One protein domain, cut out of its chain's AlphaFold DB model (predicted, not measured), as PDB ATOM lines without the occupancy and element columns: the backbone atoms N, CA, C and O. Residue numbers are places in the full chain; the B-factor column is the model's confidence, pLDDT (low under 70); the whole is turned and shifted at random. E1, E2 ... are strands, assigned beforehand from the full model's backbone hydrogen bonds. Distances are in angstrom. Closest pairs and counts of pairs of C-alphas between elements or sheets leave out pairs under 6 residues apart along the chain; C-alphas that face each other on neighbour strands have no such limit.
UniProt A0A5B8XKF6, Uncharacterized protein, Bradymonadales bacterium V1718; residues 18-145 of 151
ATOM      1  N   ILE A  18     166.231 164.375 146.578       97.38
ATOM      2  CA  ILE A  18     166.733 163.250 145.793       97.38
ATOM      3  C   ILE A  18     165.536 162.350 145.468       97.38
ATOM      4  O   ILE A  18     164.943 161.758 146.366       97.38
ATOM      5  N   ASP A  19     165.156 162.261 144.189       96.44
ATOM      6  CA  ASP A  19     164.071 161.372 143.754       96.44
ATOM      7  C   ASP A  19     164.604 159.938 143.596       96.44
ATOM      8  O   ASP A  19     165.437 159.718 142.711       96.44
ATOM      9  N   PRO A  20     164.137 158.951 144.386       95.81
ATOM     10  CA  PRO A  20     164.611 157.568 144.287       95.81
ATOM     11  C   PRO A  20     164.435 156.961 142.888       95.81
ATOM     12  O   PRO A  20     165.257 156.157 142.460       95.81
ATOM     13  N   ASP A  21     163.429 157.404 142.124       96.38
ATOM     14  CA  ASP A  21     163.195 156.944 140.745       96.38
ATOM     15  C   ASP A  21     164.261 157.450 139.748       96.38
ATOM     16  O   ASP A  21     164.281 157.058 138.578       96.38
ATOM     17  N   ARG A  22     165.142 158.356 140.189       96.56
ATOM     18  CA  ARG A  22     166.259 158.915 139.413       96.56
ATOM     19  C   ARG A  22     167.614 158.391 139.858       96.56
ATOM     20  O   ARG A  22     168.621 158.839 139.307       96.56
ATOM     21  N   ILE A  23     167.635 157.458 140.799       97.94
ATOM     22  CA  ILE A  23     168.847 156.889 141.364       97.94
ATOM     23  C   ILE A  23     169.180 155.554 140.694       97.94
ATOM     24  O   ILE A  23     168.312 154.704 140.503       97.94
ATOM     25  N   LEU A  24     170.454 155.369 140.341       96.62
ATOM     26  CA  LEU A  24     170.996 154.117 139.819       96.62
ATOM     27  C   LEU A  24     172.278 153.728 140.578       96.62
ATOM     28  O   LEU A  24     173.141 154.579 140.770       96.62
ATOM     29  N   PRO A  25     172.447 152.458 140.980       97.06
ATOM     30  CA  PRO A  25     171.403 151.443 141.092       97.06
ATOM     31  C   PRO A  25     170.299 151.908 142.049       97.06
ATOM     32  O   PRO A  25     170.581 152.618 143.013       97.06
ATOM     33  N   GLY A  26     169.051 151.538 141.760       92.69
ATOM     34  CA  GLY A  26     167.910 151.917 142.602       92.69
ATOM     35  C   GLY A  26     167.871 151.137 143.919       92.69
ATOM     36  O   GLY A  26     167.207 151.543 144.869       92.69
ATOM     37  N   GLU A  27     168.586 150.012 143.994       93.94
ATOM     38  CA  GLU A  27     168.756 149.244 145.218       93.94
ATOM     39  C   GLU A  27     169.716 149.940 146.192       93.94
ATOM     40  O   GLU A  27     170.883 150.181 145.883       93.94
ATOM     41  N   GLU A  28     169.258 150.166 147.425       90.62
ATOM     42  CA  GLU A  28     170.107 150.669 148.514       90.62
ATOM     43  C   GLU A  28     171.168 149.646 148.948       90.62
ATOM     44  O   GLU A  28     172.222 150.025 149.450       90.62
ATOM     45  N   ILE A  29     170.907 148.346 148.765       96.81
ATOM     46  CA  ILE A  29     171.844 147.266 149.096       96.81
ATOM     47  C   ILE A  29     172.247 146.542 147.816       96.81
ATOM     48  O   ILE A  29     171.439 145.850 147.196       96.81
ATOM     49  N   ILE A  30     173.524 146.640 147.465       97.00
ATOM     50  CA  ILE A  30     174.090 146.051 146.255       97.00
ATOM     51  C   ILE A  30     174.983 144.879 146.649       97.00
ATOM     52  O   ILE A  30     175.964 145.032 147.377       97.00
ATOM     53  N   THR A  31     174.667 143.686 146.148       97.12
ATOM     54  CA  THR A  31     175.550 142.524 146.315       97.12
ATOM     55  C   THR A  31     176.620 142.541 145.232       97.12
ATOM     56  O   THR A  31     176.306 142.451 144.048       97.12
ATOM     57  N   VAL A  32     177.887 142.617 145.631       96.75
ATOM     58  CA  VAL A  32     179.021 142.634 144.705       96.75
ATOM     59  C   VAL A  32     179.560 141.218 144.532       96.75
ATOM     60  O   VAL A  32     180.144 140.650 145.457       96.75
ATOM     61  N   THR A  33     179.371 140.648 143.342       95.88
ATOM     62  CA  THR A  33     179.799 139.278 143.000       95.88
ATOM     63  C   THR A  33     180.951 139.211 141.996       95.88
ATOM     64  O   THR A  33     181.509 138.133 141.800       95.88
ATOM     65  N   SER A  34     181.302 140.330 141.362       95.56
ATOM     66  CA  SER A  34     182.380 140.466 140.376       95.56
ATOM     67  C   SER A  34     183.194 141.736 140.649       95.56
ATOM     68  O   SER A  34     182.802 142.577 141.459       95.56
ATOM     69  N   GLY A  35     184.339 141.870 139.978       94.81
ATOM     70  CA  GLY A  35     185.198 143.051 140.060       94.81
ATOM     71  C   GLY A  35     184.830 144.170 139.087       94.81
ATOM     72  O   GLY A  35     185.649 145.059 138.858       94.81
ATOM     73  N   GLU A  36     183.649 144.100 138.474       96.31
ATOM     74  CA  GLU A  36     183.178 145.110 137.528       96.31
ATOM     75  C   GLU A  36     182.914 146.442 138.237       96.31
ATOM     76  O   GLU A  36     182.500 146.483 139.400       96.31
ATOM     77  N   GLU A  37     183.180 147.544 137.535       96.75
ATOM     78  CA  GLU A  37     182.859 148.872 138.048       96.75
ATOM     79  C   GLU A  37     181.346 149.075 138.076       96.75
ATOM     80  O   GLU A  37     180.623 148.698 137.153       96.75
ATOM     81  N   ILE A  38     180.877 149.691 139.155       97.31
ATOM     82  CA  ILE A  38     179.473 150.005 139.374       97.31
ATOM     83  C   ILE A  38     179.330 151.516 139.251       97.31
ATOM     84  O   ILE A  38     179.978 152.275 139.973       97.31
ATOM     85  N   THR A  39     178.474 151.963 138.340       97.81
ATOM     86  CA  THR A  39     178.133 153.381 138.221       97.81
ATOM     87  C   THR A  39     177.046 153.725 139.229       97.81
ATOM     88  O   THR A  39     175.948 153.188 139.138       97.81
ATOM     89  N   LEU A  40     177.362 154.611 140.173       98.19
ATOM     90  CA  LEU A  40     176.390 155.242 141.065       98.19
ATOM     91  C   LEU A  40     175.977 156.565 140.449       98.19
ATOM     92  O   LEU A  40     176.835 157.345 140.042       98.19
ATOM     93  N   GLU A  41     174.687 156.828 140.367       97.94
ATOM     94  CA  GLU A  41     174.160 157.956 139.622       97.94
ATOM     95  C   GLU A  41     172.899 158.493 140.291       97.94
ATOM     96  O   GLU A  41     171.998 157.739 140.649       97.94
ATOM     97  N   ALA A  42     172.825 159.815 140.406       98.00
ATOM     98  CA  ALA A  42     171.570 160.537 140.511       98.00
ATOM     99  C   ALA A  42     171.358 161.229 139.165       98.00
ATOM    100  O   ALA A  42     171.950 162.273 138.902       98.00
ATOM    101  N   SER A  43     170.559 160.616 138.290       97.06
ATOM    102  CA  SER A  43     170.375 161.051 136.892       97.06
ATOM    103  C   SER A  43     169.769 162.451 136.775       97.06
ATOM    104  O   SER A  43     169.888 163.114 135.742       97.06
ATOM    105  N   GLN A  44     169.130 162.913 137.849       96.25
ATOM    106  CA  GLN A  44     168.622 164.262 138.019       96.25
ATOM    107  C   GLN A  44     168.515 164.587 139.511       96.25
ATOM    108  O   GLN A  44     168.181 163.712 140.311       96.25
ATOM    109  N   LEU A  45     168.768 165.846 139.871       97.50
ATOM    110  CA  LEU A  45     168.549 166.382 141.217       97.50
ATOM    111  C   LEU A  45     167.473 167.467 141.187       97.50
ATOM    112  O   LEU A  45     167.201 168.050 140.132       97.50
ATOM    113  N   PHE A  46     166.853 167.728 142.335       97.12
ATOM    114  CA  PHE A  46     165.677 168.584 142.422       97.12
ATOM    115  C   PHE A  46     165.785 169.568 143.574       97.12
ATOM    116  O   PHE A  46     166.264 169.218 144.650       97.12
ATOM    117  N   ASP A  47     165.286 170.778 143.361       96.81
ATOM    118  CA  ASP A  47     165.158 171.779 144.413       96.81
ATOM    119  C   ASP A  47     163.909 172.636 144.150       96.81
ATOM    120  O   ASP A  47     163.654 172.999 142.999       96.81
ATOM    121  N   PRO A  48     163.060 172.900 145.153       94.75
ATOM    122  CA  PRO A  48     161.907 173.791 144.996       94.75
ATOM    123  C   PRO A  48     162.304 175.271 144.866       94.75
ATOM    124  O   PRO A  48     161.509 176.082 144.388       94.75
ATOM    125  N   ASN A  49     163.517 175.636 145.275       92.06
ATOM    126  CA  ASN A  49     164.067 176.971 145.122       92.06
ATOM    127  C   ASN A  49     164.739 177.108 143.745       92.06
ATOM    128  O   ASN A  49     165.353 176.176 143.224       92.06
ATOM    129  N   ALA A  50     164.657 178.300 143.153       87.38
ATOM    130  CA  ALA A  50     165.235 178.602 141.841       87.38
ATOM    131  C   ALA A  50     166.752 178.881 141.919       87.38
ATOM    132  O   ALA A  50     167.241 179.886 141.394       87.38
ATOM    133  N   GLU A  51     167.497 178.013 142.603       90.06
ATOM    134  CA  GLU A  51     168.938 178.160 142.785       90.06
ATOM    135  C   GLU A  51     169.693 177.898 141.468       90.06
ATOM    136  O   GLU A  51     169.305 177.039 140.669       90.06
ATOM    137  N   PRO A  52     170.803 178.606 141.193       93.38
ATOM    138  CA  PRO A  52     171.587 178.369 139.983       93.38
ATOM    139  C   PRO A  52     172.397 177.066 140.049       93.38
ATOM    140  O   PRO A  52     172.757 176.511 139.006       93.38
ATOM    141  N   PHE A  53     172.709 176.591 141.260       97.00
ATOM    142  CA  PHE A  53     173.516 175.400 141.496       97.00
ATOM    143  C   PHE A  53     173.025 174.628 142.717       97.00
ATOM    144  O   PHE A  53     172.617 175.238 143.699       97.00
ATOM    145  N   LEU A  54     173.211 173.310 142.679       97.94
ATOM    146  CA  LEU A  54     173.266 172.472 143.876       97.94
ATOM    147  C   LEU A  54     174.696 172.000 144.097       97.94
ATOM    148  O   LEU A  54     175.448 171.769 143.147       97.94
ATOM    149  N   PHE A  55     175.072 171.823 145.354       98.25
ATOM    150  CA  PHE A  55     176.366 171.292 145.755       98.25
ATOM    151  C   PHE A  55     176.209 169.824 146.120       98.25
ATOM    152  O   PHE A  55     175.231 169.447 146.755       98.25
ATOM    153  N   TYR A  56     177.167 168.988 145.731       98.38
ATOM    154  CA  TYR A  56     177.138 167.573 146.082       98.38
ATOM    155  C   TYR A  56     178.491 167.063 146.557       98.38
ATOM    156  O   TYR A  56     179.538 167.568 146.139       98.38
ATOM    157  N   ALA A  57     178.465 166.057 147.428       98.06
ATOM    158  CA  ALA A  57     179.654 165.366 147.894       98.06
ATOM    159  C   ALA A  57     179.444 163.849 147.929       98.06
ATOM    160  O   ALA A  57     178.417 163.362 148.388       98.06
ATOM    161  N   TRP A  58     180.454 163.117 147.474       97.69
ATOM    162  CA  TRP A  58     180.569 161.671 147.578       97.69
ATOM    163  C   TRP A  58     181.543 161.326 148.697       97.69
ATOM    164  O   TRP A  58     182.704 161.750 148.649       97.69
ATOM    165  N   ILE A  59     181.091 160.545 149.677       96.75
ATOM    166  CA  ILE A  59     181.916 160.105 150.806       96.75
ATOM    167  C   ILE A  59     181.736 158.607 151.014       96.75
ATOM    168  O   ILE A  59     180.612 158.121 151.056       96.75
ATOM    169  N   ALA A  60     182.836 157.874 151.171       95.81
ATOM    170  CA  ALA A  60     182.776 156.484 151.624       95.81
ATOM    171  C   ALA A  60     182.911 156.413 153.149       95.81
ATOM    172  O   ALA A  60     183.749 157.109 153.718       95.81
ATOM    173  N   GLU A  61     182.158 155.529 153.802       92.19
ATOM    174  CA  GLU A  61     182.208 155.304 155.256       92.19
ATOM    175  C   GLU A  61     183.631 154.996 155.747       92.19
ATOM    176  O   GLU A  61     184.061 155.473 156.796       92.19
ATOM    177  N   GLY A  62     184.407 154.253 154.951       86.44
ATOM    178  CA  GLY A  62     185.816 153.976 155.232       86.44
ATOM    179  C   GLY A  62     186.784 155.150 155.035       86.44
ATOM    180  O   GLY A  62     187.985 154.963 155.220       86.44
ATOM    181  N   GLY A  63     186.306 156.318 154.602       89.62
ATOM    182  CA  GLY A  63     187.092 157.537 154.435       89.62
ATOM    183  C   GLY A  63     188.162 157.498 153.344       89.62
ATOM    184  O   GLY A  63     189.105 158.284 153.371       89.62
ATOM    185  N   TRP A  64     188.056 156.586 152.378       91.44
ATOM    186  CA  TRP A  64     188.970 156.523 151.229       91.44
ATOM    187  C   TRP A  64     188.493 157.365 150.036       91.44
ATOM    188  O   TRP A  64     189.253 157.579 149.091       91.44
ATOM    189  N   LEU A  65     187.251 157.846 150.089       91.81
ATOM    190  CA  LEU A  65     186.616 158.687 149.086       91.81
ATOM    191  C   LEU A  65     186.080 159.950 149.760       91.81
ATOM    192  O   LEU A  65     185.285 159.852 150.689       91.81
ATOM    193  N   ALA A  66     186.498 161.105 149.246       93.94
ATOM    194  CA  ALA A  66     185.905 162.411 149.508       93.94
ATOM    195  C   ALA A  66     186.035 163.247 148.234       93.94
ATOM    196  O   ALA A  66     187.137 163.645 147.851       93.94
ATOM    197  N   GLN A  67     184.925 163.453 147.535       94.44
ATOM    198  CA  GLN A  67     184.874 164.277 146.329       94.44
ATOM    199  C   GLN A  67     183.667 165.189 146.420       94.44
ATOM    200  O   GLN A  67     182.575 164.709 146.695       94.44
ATOM    201  N   ASN A  68     183.834 166.478 146.156       96.38
ATOM    202  CA  ASN A  68     182.727 167.419 146.127       96.38
ATOM    203  C   ASN A  68     182.811 168.334 144.912       96.38
ATOM    204  O   ASN A  68     183.890 168.657 144.415       96.38
ATOM    205  N   ALA A  69     181.648 168.745 144.433       97.31
ATOM    206  CA  ALA A  69     181.506 169.652 143.311       97.31
ATOM    207  C   ALA A  69     180.114 170.297 143.361       97.31
ATOM    208  O   ALA A  69     179.434 170.282 144.389       97.31
ATOM    209  N   ARG A  70     179.710 170.907 142.250       97.81
ATOM    210  CA  ARG A  70     178.375 171.462 142.064       97.81
ATOM    211  C   ARG A  70     177.804 171.004 140.734       97.81
ATOM    212  O   ARG A  70     178.557 170.838 139.774       97.81
ATOM    213  N   THR A  71     176.492 170.855 140.685       97.75
ATOM    214  CA  THR A  71     175.731 170.678 139.452       97.75
ATOM    215  C   THR A  71     174.951 171.954 139.147       97.75
ATOM    216  O   THR A  71     174.678 172.752 140.045       97.75
ATOM    217  N   SER A  72     174.650 172.182 137.874       97.25
ATOM    218  CA  SER A  72     173.945 173.385 137.428       97.25
ATOM    219  C   SER A  72     172.464 173.101 137.242       97.25
ATOM    220  O   SER A  72     172.065 171.963 136.986       97.25
ATOM    221  N   LEU A  73     171.658 174.155 137.348       95.81
ATOM    222  CA  LEU A  73     170.276 174.124 136.894       95.81
ATOM    223  C   LEU A  73     170.237 173.643 135.434       95.81
ATOM    224  O   LEU A  73     170.955 174.170 134.581       95.81
ATOM    225  N   SER A  74     169.416 172.633 135.155       94.50
ATOM    226  CA  SER A  74     169.386 171.986 133.847       94.50
ATOM    227  C   SER A  74     168.896 172.939 132.757       94.50
ATOM    228  O   SER A  74     168.031 173.787 132.991       94.50
ATOM    229  N   ALA A  75     169.416 172.795 131.539       89.12
ATOM    230  CA  ALA A  75     168.984 173.620 130.409       89.12
ATOM    231  C   ALA A  75     167.523 173.344 130.002       89.12
ATOM    232  O   ALA A  75     166.851 174.237 129.485       89.12
ATOM    233  N   ASP A  76     167.036 172.123 130.241       87.00
ATOM    234  CA  ASP A  76     165.651 171.730 129.991       87.00
ATOM    235  C   ASP A  76     164.830 171.780 131.284       87.00
ATOM    236  O   ASP A  76     164.729 170.811 132.042       87.00
ATOM    237  N   GLN A  77     164.241 172.946 131.545       86.06
ATOM    238  CA  GLN A  77     163.354 173.122 132.692       86.06
ATOM    239  C   GLN A  77     161.908 172.698 132.422       86.06
ATOM    240  O   GLN A  77     161.193 172.492 133.396       86.06
ATOM    241  N   GLY A  78     161.493 172.492 131.160       79.69
ATOM    242  CA  GLY A  78     160.113 172.141 130.785       79.69
ATOM    243  C   GLY A  78     159.043 172.757 131.704       79.69
ATOM    244  O   GLY A  78     159.106 173.941 132.032       79.69
ATOM    245  N   ASP A  79     158.108 171.920 132.161       83.94
ATOM    246  CA  ASP A  79     157.335 172.167 133.386       83.94
ATOM    247  C   ASP A  79     158.130 171.704 134.611       83.94
ATOM    248  O   ASP A  79     158.895 170.739 134.508       83.94
ATOM    249  N   LEU A  80     157.911 172.313 135.781       85.62
ATOM    250  CA  LEU A  80     158.536 171.874 137.035       85.62
ATOM    251  C   LEU A  80     158.256 170.386 137.299       85.62
ATOM    252  O   LEU A  80     157.176 169.862 137.019       85.62
ATOM    253  N   HIS A  81     159.231 169.670 137.855       88.75
ATOM    254  CA  HIS A  81     159.005 168.289 138.264       88.75
ATOM    255  C   HIS A  81     157.983 168.255 139.410       88.75
ATOM    256  O   HIS A  81     158.151 168.943 140.416       88.75
ATOM    257  N   ARG A  82     156.905 167.474 139.231       90.00
ATOM    258  CA  ARG A  82     155.752 167.417 140.154       90.00
ATOM    259  C   ARG A  82     155.162 168.805 140.460       90.00
ATOM    260  O   ARG A  82     154.715 169.038 141.578       90.00
ATOM    261  N   ASP A  83     155.212 169.718 139.485       90.19
ATOM    262  CA  ASP A  83     154.735 171.107 139.581       90.19
ATOM    263  C   ASP A  83     155.395 171.950 140.693       90.19
ATOM    264  O   ASP A  83     154.894 173.020 141.039       90.19
ATOM    265  N   LEU A  84     156.518 171.484 141.253       92.56
ATOM    266  CA  LEU A  84     157.155 172.096 142.422       92.56
ATOM    267  C   LEU A  84     158.665 172.283 142.263       92.56
ATOM    268  O   LEU A  84     159.198 173.283 142.727       92.56
ATOM    269  N   TYR A  85     159.353 171.340 141.621       95.19
ATOM    270  CA  TYR A  85     160.810 171.286 141.662       95.19
ATOM    271  C   TYR A  85     161.469 171.731 140.359       95.19
ATOM    272  O   TYR A  85     161.146 171.232 139.274       95.19
ATOM    273  N   TYR A  86     162.468 172.598 140.491       95.81
ATOM    274  CA  TYR A  86     163.468 172.853 139.466       95.81
ATOM    275  C   TYR A  86     164.378 171.636 139.303       95.81
ATOM    276  O   TYR A  86     164.607 170.878 140.247       95.81
ATOM    277  N   ARG A  87     164.884 171.435 138.083       96.62
ATOM    278  CA  ARG A  87     165.735 170.290 137.737       96.62
ATOM    279  C   ARG A  87     167.190 170.706 137.645       96.62
ATOM    280  O   ARG A  87     167.501 171.674 136.960       96.62
ATOM    281  N   PHE A  88     168.080 169.917 138.216       97.56
ATOM    282  CA  PHE A  88     169.524 170.081 138.100       97.56
ATOM    283  C   PHE A  88     170.121 168.898 137.347       97.56
ATOM    284  O   PHE A  88     169.572 167.793 137.380       97.56
ATOM    285  N   ASP A  89     171.229 169.139 136.650       97.50
ATOM    286  CA  ASP A  89     171.890 168.094 135.872       97.50
ATOM    287  C   ASP A  89     172.326 166.927 136.771       97.50
ATOM    288  O   ASP A  89     172.700 167.112 137.937       97.50
ATOM    289  N   GLY A  90     172.267 165.718 136.213       96.69
ATOM    290  CA  GLY A  90     172.634 164.499 136.916       96.69
ATOM    291  C   GLY A  90     174.117 164.420 137.270       96.69
ATOM    292  O   GLY A  90     174.973 165.073 136.669       96.69
ATOM    293  N   ILE A  91     174.418 163.583 138.256       98.25
ATOM    294  CA  ILE A  91     175.762 163.359 138.783       98.25
ATOM    295  C   ILE A  91     176.040 161.865 138.877       98.25
ATOM    296  O   ILE A  91     175.149 161.078 139.188       98.25
ATOM    297  N   SER A  92     177.292 161.477 138.640       98.19
ATOM    298  CA  SER A  92     177.701 160.073 138.653       98.19
ATOM    299  C   SER A  92     179.066 159.865 139.301       98.19
ATOM    300  O   SER A  92     179.954 160.711 139.167       98.19
ATOM    301  N   LEU A  93     179.257 158.699 139.908       98.00
ATOM    302  CA  LEU A  93     180.510 158.206 140.461       98.00
ATOM    303  C   LEU A  93     180.763 156.776 139.963       98.00
ATOM    304  O   LEU A  93     179.898 155.914 140.078       98.00
ATOM    305  N   GLN A  94     181.970 156.507 139.463       97.62
ATOM    306  CA  GLN A  94     182.414 155.137 139.194       97.62
ATOM    307  C   GLN A  94     182.990 154.519 140.468       97.62
ATOM    308  O   GLN A  94     183.982 155.008 141.015       97.62
ATOM    309  N   PHE A  95     182.367 153.444 140.942       96.31
ATOM    310  CA  PHE A  95     182.808 152.680 142.098       96.31
ATOM    311  C   PHE A  95     183.493 151.386 141.658       96.31
ATOM    312  O   PHE A  95     182.897 150.540 140.997       96.31
ATOM    313  N   ASN A  96     184.748 151.216 142.072       96.25
ATOM    314  CA  ASN A  96     185.505 149.992 141.850       96.25
ATOM    315  C   ASN A  96     185.557 149.169 143.153       96.25
ATOM    316  O   ASN A  96     186.300 149.547 144.071       96.25
ATOM    317  N   PRO A  97     184.838 148.034 143.247       95.38
ATOM    318  CA  PRO A  97     184.830 147.211 144.457       95.38
ATOM    319  C   PRO A  97     186.180 146.540 144.745       95.38
ATOM    320  O   PRO A  97     186.443 146.126 145.872       95.38
ATOM    321  N   CYS A  98     187.065 146.465 143.749       95.62
ATOM    322  CA  CYS A  98     188.402 145.888 143.864       95.62
ATOM    323  C   CYS A  98     189.487 146.901 144.227       95.62
ATOM    324  O   CYS A  98     190.675 146.558 144.273       95.62
ATOM    325  N   ASN A  99     189.089 148.132 144.562       94.31
ATOM    326  CA  ASN A  99     189.959 149.102 145.207       94.31
ATOM    327  C   ASN A  99     190.583 148.490 146.484       94.31
ATOM    328  O   ASN A  99     189.856 147.903 147.288       94.31
ATOM    329  N   PRO A 100     191.902 148.634 146.730       94.38
ATOM    330  CA  PRO A 100     192.556 148.111 147.936       94.38
ATOM    331  C   PRO A 100     191.940 148.566 149.267       94.38
ATOM    332  O   PRO A 100     192.069 147.861 150.260       94.38
ATOM    333  N   ASN A 101     191.259 149.715 149.296       94.38
ATOM    334  CA  ASN A 101     190.565 150.211 150.489       94.38
ATOM    335  C   ASN A 101     189.218 149.516 150.752       94.38
ATOM    336  O   ASN A 101     188.607 149.761 151.790       94.38
ATOM    337  N   VAL A 102     188.747 148.691 149.815       94.31
ATOM    338  CA  VAL A 102     187.390 148.129 149.778       94.31
ATOM    339  C   VAL A 102     187.419 146.607 149.659       94.31
ATOM    340  O   VAL A 102     186.736 145.932 150.418       94.31
ATOM    341  N   ARG A 103     188.247 146.060 148.762       93.69
ATOM    342  CA  ARG A 103     188.227 144.651 148.322       93.69
ATOM    343  C   ARG A 103     188.323 143.599 149.432       93.69
ATOM    344  O   ARG A 103     187.898 142.468 149.238       93.69
ATOM    345  N   ASP A 104     188.936 143.964 150.557       92.31
ATOM    346  CA  ASP A 104     189.188 143.076 151.697       92.31
ATOM    347  C   ASP A 104     188.126 143.248 152.809       92.31
ATOM    348  O   ASP A 104     188.208 142.613 153.862       92.31
ATOM    349  N   LYS A 105     187.119 144.107 152.593       94.38
ATOM    350  CA  LYS A 105     185.977 144.320 153.491       94.38
ATOM    351  C   LYS A 105     184.813 143.407 153.113       94.38
ATOM    352  O   LYS A 105     184.668 143.009 151.965       94.38
ATOM    353  N   SER A 106     183.941 143.125 154.080       95.44
ATOM    354  CA  SER A 106     182.649 142.469 153.832       95.44
ATOM    355  C   SER A 106     181.547 143.453 153.426       95.44
ATOM    356  O   SER A 106     180.546 143.043 152.842       95.44
ATOM    357  N   SER A 107     181.713 144.736 153.758       96.94
ATOM    358  CA  SER A 107     180.756 145.794 153.452       96.94
ATOM    359  C   SER A 107     181.451 147.141 153.270       96.94
ATOM    360  O   SER A 107     182.474 147.401 153.907       96.94
ATOM    361  N   GLU A 108     180.874 148.004 152.440       96.88
ATOM    362  CA  GLU A 108     181.240 149.418 152.303       96.88
ATOM    363  C   GLU A 108     179.974 150.242 152.065       96.88
ATOM    364  O   GLU A 108     179.065 149.767 151.387       96.88
ATOM    365  N   THR A 109     179.923 151.466 152.586       97.69
ATOM    366  CA  THR A 109     178.808 152.387 152.337       97.69
ATOM    367  C   THR A 109     179.328 153.621 151.614       97.69
ATOM    368  O   THR A 109     180.315 154.217 152.045       97.69
ATOM    369  N   ILE A 110     178.673 154.020 150.524       97.56
ATOM    370  CA  ILE A 110     178.945 155.284 149.834       97.56
ATOM    371  C   ILE A 110     177.734 156.192 149.985       97.56
ATOM    372  O   ILE A 110     176.620 155.818 149.624       97.56
ATOM    373  N   PHE A 111     177.981 157.393 150.492       97.75
ATOM    374  CA  PHE A 111     177.003 158.449 150.674       97.75
ATOM    375  C   PHE A 111     177.108 159.470 149.545       97.75
ATOM    376  O   PHE A 111     178.206 159.914 149.195       97.75
ATOM    377  N   LEU A 112     175.952 159.871 149.027       98.00
ATOM    378  CA  LEU A 112     175.759 161.075 148.242       98.00
ATOM    379  C   LEU A 112     175.086 162.118 149.129       98.00
ATOM    380  O   LEU A 112     173.951 161.933 149.550       98.00
ATOM    381  N   TYR A 113     175.774 163.222 149.364       98.00
ATOM    382  CA  TYR A 113     175.246 164.413 150.012       98.00
ATOM    383  C   TYR A 113     174.868 165.442 148.951       98.00
ATOM    384  O   TYR A 113     175.669 165.685 148.050       98.00
ATOM    385  N   VAL A 114     173.703 166.076 149.073       98.25
ATOM    386  CA  VAL A 114     173.233 167.160 148.196       98.25
ATOM    387  C   VAL A 114     172.784 168.341 149.047       98.25
ATOM    388  O   VAL A 114     172.045 168.163 150.008       98.25
ATOM    389  N   SER A 115     173.237 169.542 148.706       97.94
ATOM    390  CA  SER A 115     172.989 170.774 149.450       97.94
ATOM    391  C   SER A 115     172.594 171.910 148.513       97.94
ATOM    392  O   SER A 115     173.129 172.033 147.409       97.94
ATOM    393  N   ASP A 116     171.683 172.757 148.979       96.25
ATOM    394  CA  ASP A 116     171.249 174.002 148.327       96.25
ATOM    395  C   ASP A 116     172.302 175.121 148.442       96.25
ATOM    396  O   ASP A 116     172.314 176.075 147.667       96.25
ATOM    397  N   ARG A 117     173.246 174.989 149.382       95.00
ATOM    398  CA  ARG A 117     174.364 175.922 149.587       95.00
ATOM    399  C   ARG A 117     175.712 175.227 149.616       95.00
ATOM    400  O   ARG A 117     175.812 174.000 149.627       95.00
ATOM    401  N   SER A 118     176.771 176.031 149.619       94.00
ATOM    402  CA  SER A 118     178.131 175.519 149.525       94.00
ATOM    403  C   SER A 118     178.554 174.752 150.784       94.00
ATOM    404  O   SER A 118     178.082 175.002 151.897       94.00
ATOM    405  N   PHE A 119     179.466 173.796 150.601       94.31
ATOM    406  CA  PHE A 119     180.141 173.148 151.717       94.31
ATOM    407  C   PHE A 119     181.276 174.043 152.212       94.31
ATOM    408  O   PHE A 119     182.171 174.398 151.443       94.31
ATOM    409  N   VAL A 120     181.277 174.345 153.508       94.44
ATOM    410  CA  VAL A 120     182.396 175.013 154.187       94.44
ATOM    411  C   VAL A 120     183.602 174.079 154.250       94.44
ATOM    412  O   VAL A 120     184.740 174.506 154.067       94.44
ATOM    413  N   GLU A 121     183.351 172.792 154.495       92.31
ATOM    414  CA  GLU A 121     184.382 171.764 154.575       92.31
ATOM    415  C   GLU A 121     183.808 170.409 154.154       92.31
ATOM    416  O   GLU A 121     182.708 170.038 154.561       92.31
ATOM    417  N   VAL A 122     184.573 169.657 153.363       90.94
ATOM    418  CA  VAL A 122     184.307 168.245 153.075       90.94
ATOM    419  C   VAL A 122     185.567 167.474 153.423       90.94
ATOM    420  O   VAL A 122     186.631 167.716 152.854       90.94
ATOM    421  N   THR A 123     185.448 166.559 154.375       90.69
ATOM    422  CA  THR A 123     186.516 165.635 154.747       90.69
ATOM    423  C   THR A 123     186.123 164.214 154.368       90.69
ATOM    424  O   THR A 123     185.033 163.945 153.868       90.69
ATOM    425  N   ASN A 124     187.013 163.276 154.659       85.00
ATOM    426  CA  ASN A 124     186.786 161.858 154.437       85.00
ATOM    427  C   ASN A 124     185.660 161.271 155.303       85.00
ATOM    428  O   ASN A 124     185.250 160.145 155.057       85.00
ATOM    429  N   THR A 125     185.167 161.990 156.315       84.06
ATOM    430  CA  THR A 125     184.103 161.498 157.205       84.06
ATOM    431  C   THR A 125     183.051 162.544 157.558       84.06
ATOM    432  O   THR A 125     182.081 162.217 158.241       84.06
ATOM    433  N   THR A 126     183.222 163.800 157.141       87.25
ATOM    434  CA  THR A 126     182.339 164.900 157.543       87.25
ATOM    435  C   THR A 126     182.044 165.856 156.398       87.25
ATOM    436  O   THR A 126     182.898 166.133 155.557       87.25
ATOM    437  N   VAL A 127     180.835 166.411 156.428       90.50
ATOM    438  CA  VAL A 127     180.408 167.542 155.606       90.50
ATOM    439  C   VAL A 127     179.978 168.662 156.546       90.50
ATOM    440  O   VAL A 127     179.135 168.452 157.417       90.50
ATOM    441  N   THR A 128     180.554 169.845 156.366       93.88
ATOM    442  CA  THR A 128     180.181 171.069 157.080       93.88
ATOM    443  C   THR A 128     179.542 172.029 156.086       93.88
ATOM    444  O   THR A 128     180.111 172.300 155.028       93.88
ATOM    445  N   LEU A 129     178.368 172.554 156.426       91.44
ATOM    446  CA  LEU A 129     177.561 173.403 155.553       91.44
ATOM    447  C   LEU A 129     177.629 174.871 155.969       91.44
ATOM    448  O   LEU A 129     177.913 175.191 157.125       91.44
ATOM    449  N   GLU A 130     177.315 175.755 155.029       91.69
ATOM    450  CA  GLU A 130     177.008 177.150 155.340       91.69
ATOM    451  C   GLU A 130     175.751 177.278 156.221       91.69
ATOM    452  O   GLU A 130     174.862 176.425 156.221       91.69
ATOM    453  N   GLU A 131     175.653 178.371 156.983       90.06
ATOM    454  CA  GLU A 131     174.474 178.644 157.807       90.06
ATOM    455  C   GLU A 131     173.210 178.764 156.936       90.06
ATOM    456  O   GLU A 131     173.192 179.466 155.921       90.06
ATOM    457  N   GLY A 132     172.140 178.080 157.350       88.94
ATOM    458  CA  GLY A 132     170.857 178.073 156.643       88.94
ATOM    459  C   GLY A 132     170.801 177.171 155.410       88.94
ATOM    460  O   GLY A 132     169.806 177.237 154.692       88.94
ATOM    461  N   ALA A 133     171.838 176.362 155.170       94.00
ATOM    462  CA  ALA A 133     171.825 175.307 154.166       94.00
ATOM    463  C   ALA A 133     170.970 174.115 154.613       94.00
ATOM    464  O   ALA A 133     170.956 173.750 155.794       94.00
ATOM    465  N   TYR A 134     170.334 173.467 153.649       96.25
ATOM    466  CA  TYR A 134     169.742 172.149 153.794       96.25
ATOM    467  C   TYR A 134     170.640 171.080 153.185       96.25
ATOM    468  O   TYR A 134     171.430 171.327 152.281       96.25
ATOM    469  N   LEU A 135     170.500 169.861 153.698       96.19
ATOM    470  CA  LEU A 135     171.261 168.703 153.262       96.19
ATOM    471  C   LEU A 135     170.312 167.534 153.073       96.19
ATOM    472  O   LEU A 135     169.584 167.186 154.002       96.19
ATOM    473  N   GLU A 136     170.377 166.923 151.898       97.50
ATOM    474  CA  GLU A 136     169.810 165.608 151.636       97.50
ATOM    475  C   GLU A 136     170.925 164.571 151.462       97.50
ATOM    476  O   GLU A 136     172.034 164.898 151.030       97.50
ATOM    477  N   VAL A 137     170.637 163.320 151.808       97.25
ATOM    478  CA  VAL A 137     171.567 162.201 151.801       97.25
ATOM    479  C   VAL A 137     170.923 160.971 151.177       97.25
ATOM    480  O   VAL A 137     169.901 160.480 151.642       97.25
ATOM    481  N   TRP A 138     171.608 160.398 150.193       97.88
ATOM    482  CA  TRP A 138     171.352 159.046 149.709       97.88
ATOM    483  C   TRP A 138     172.541 158.139 150.026       97.88
ATOM    484  O   TRP A 138     173.679 158.607 150.091       97.88
ATOM    485  N   ALA A 139     172.306 156.841 150.215       97.81
ATOM    486  CA  ALA A 139     173.369 155.884 150.496       97.81
ATOM    487  C   ALA A 139     173.206 154.586 149.704       97.81
ATOM    488  O   ALA A 139     172.107 154.058 149.557       97.81
ATOM    489  N   TRP A 140     174.340 154.041 149.267       98.31
ATOM    490  CA  TRP A 140     174.452 152.677 148.759       98.31
ATOM    491  C   TRP A 140     175.326 151.852 149.692       98.31
ATOM    492  O   TRP A 140     176.455 152.239 150.002       98.31
ATOM    493  N   VAL A 141     174.821 150.694 150.104       98.12
ATOM    494  CA  VAL A 141     175.519 149.699 150.916       98.12
ATOM    495  C   VAL A 141     175.943 148.541 150.020       98.12
ATOM    496  O   VAL A 141     175.120 147.787 149.507       98.12
ATOM    497  N   PHE A 142     177.246 148.358 149.855       97.81
ATOM    498  CA  PHE A 142     177.829 147.278 149.068       97.81
ATOM    499  C   PHE A 142     178.155 146.095 149.963       97.81
ATOM    500  O   PHE A 142     178.993 146.211 150.849       97.81
ATOM    501  N   GLN A 143     177.551 144.940 149.698       97.62
ATOM    502  CA  GLN A 143     177.898 143.670 150.332       97.62
ATOM    503  C   GLN A 143     178.886 142.913 149.448       97.62
ATOM    504  O   GLN A 143     178.513 142.352 148.414       97.62
ATOM    505  N   ILE A 144     180.153 142.902 149.853       96.12
ATOM    506  CA  ILE A 144     181.255 142.384 149.040       96.12
ATOM    507  C   ILE A 144     181.397 140.887 149.289       96.12
ATOM    508  O   ILE A 144     181.727 140.449 150.394       96.12
ATOM    509  N   GLN A 145     181.133 140.086 148.256       96.56
ATOM    510  CA  GLN A 145     181.233 138.638 148.370       96.56
ATOM    511  C   GLN A 145     182.695 138.170 148.299       96.56
ATOM    512  O   GLN A 145     183.484 138.703 147.509       96.56
TER     513      GLN A 145
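Overview. This is residues 18 to 145 of the 151 residues of an uncharacterized protein of Bradymonadales bacterium V1718 (UniProt A0A5B8XKF6). This is a sandwich of strands: a large sheet of five, E1 E9 E6 E3 E4, twisted and curled like part of a barrel, faces a ribbon of two long strands, E2 and E5. A small hairpin, E7 and E8, sits by E3 and E4, away from E2 and E5, and the long links E4 to E5 and E5 to E6 lie at opposite ends of the length. The printed part has 128 residues, with no named helix and nine named strands, E1 to E9 in order along the chain; the class is all strand. The large sheet is mixed, and the two pairs E2 E5 and E7 E8 are antiparallel. The whole is compact, with a radius of gyration of the C-alphas of 15.3 A, and only just elongated, spanning 44 by 29 by 18 A.

Along the chain. In the large sheet, E1 is residues 29 to 32, with C-alpha 29 at (171.844, 147.266, 149.096). E9 is residues 135 to 144, 28.5 A long, ending with C-alpha 144 at (181.255, 142.384, 149.040). E6 is residues 107 to 115, 26.5 A; E3 is residues 53 to 60, 23.4 A; E4 is residues 66 to 72, 20.2 A. E2 is residues 38 to 47, 26.5 A, and E5 is residues 86 to 95, 28.1 A, with C-alpha 86 at (163.468, 172.853, 139.466). E7 is residues 119 to 122 and E8 is residues 127 to 129.

Arrangement. E1 and E4 are the edge strands of the large sheet. E1 is parallel to E9, with N 30 and O 141 at 2.8 A. E9 and E6 are antiparallel, with N 110 and O 140 at 2.9 A. E6 and E3 are antiparallel, with N 57 and O 113 at 2.9 A. E3 and E4 form a hairpin, with N 56 and O 69 at 2.9 A. The facing parts of the sandwich are 9.2 A centre to centre. Its second sheet pairs E2 with E5, antiparallel at 163 degrees, with N 40 and O 93 at 2.9 A. The closest C-alphas of E4 and E5 are those of Ser 72 and Phe 88, 5.6 A apart. E2 and E6 are near each other, with 7 pairs of C-alphas within 10 A. Residues 23 to 24 pair antiparallel with residues 41 to 42 of E2. In the hairpin E7 and E8, N 120 and O 128 are 2.8 A apart; the closest C-alphas of E4 and E7, Ala 66 and Val 122, are 7.0 A apart.

Size, cuts and confidence. The two C-alphas farthest apart, those of Asp 79 and Asp 104, are 46.9 A apart. The printed part has no cut. The links E4 to E5, 13 residues, and E5 to E6, 11 residues, are long; the others are tight. The mean pLDDT of the printed part is 94.7, and no printed residue is under 70.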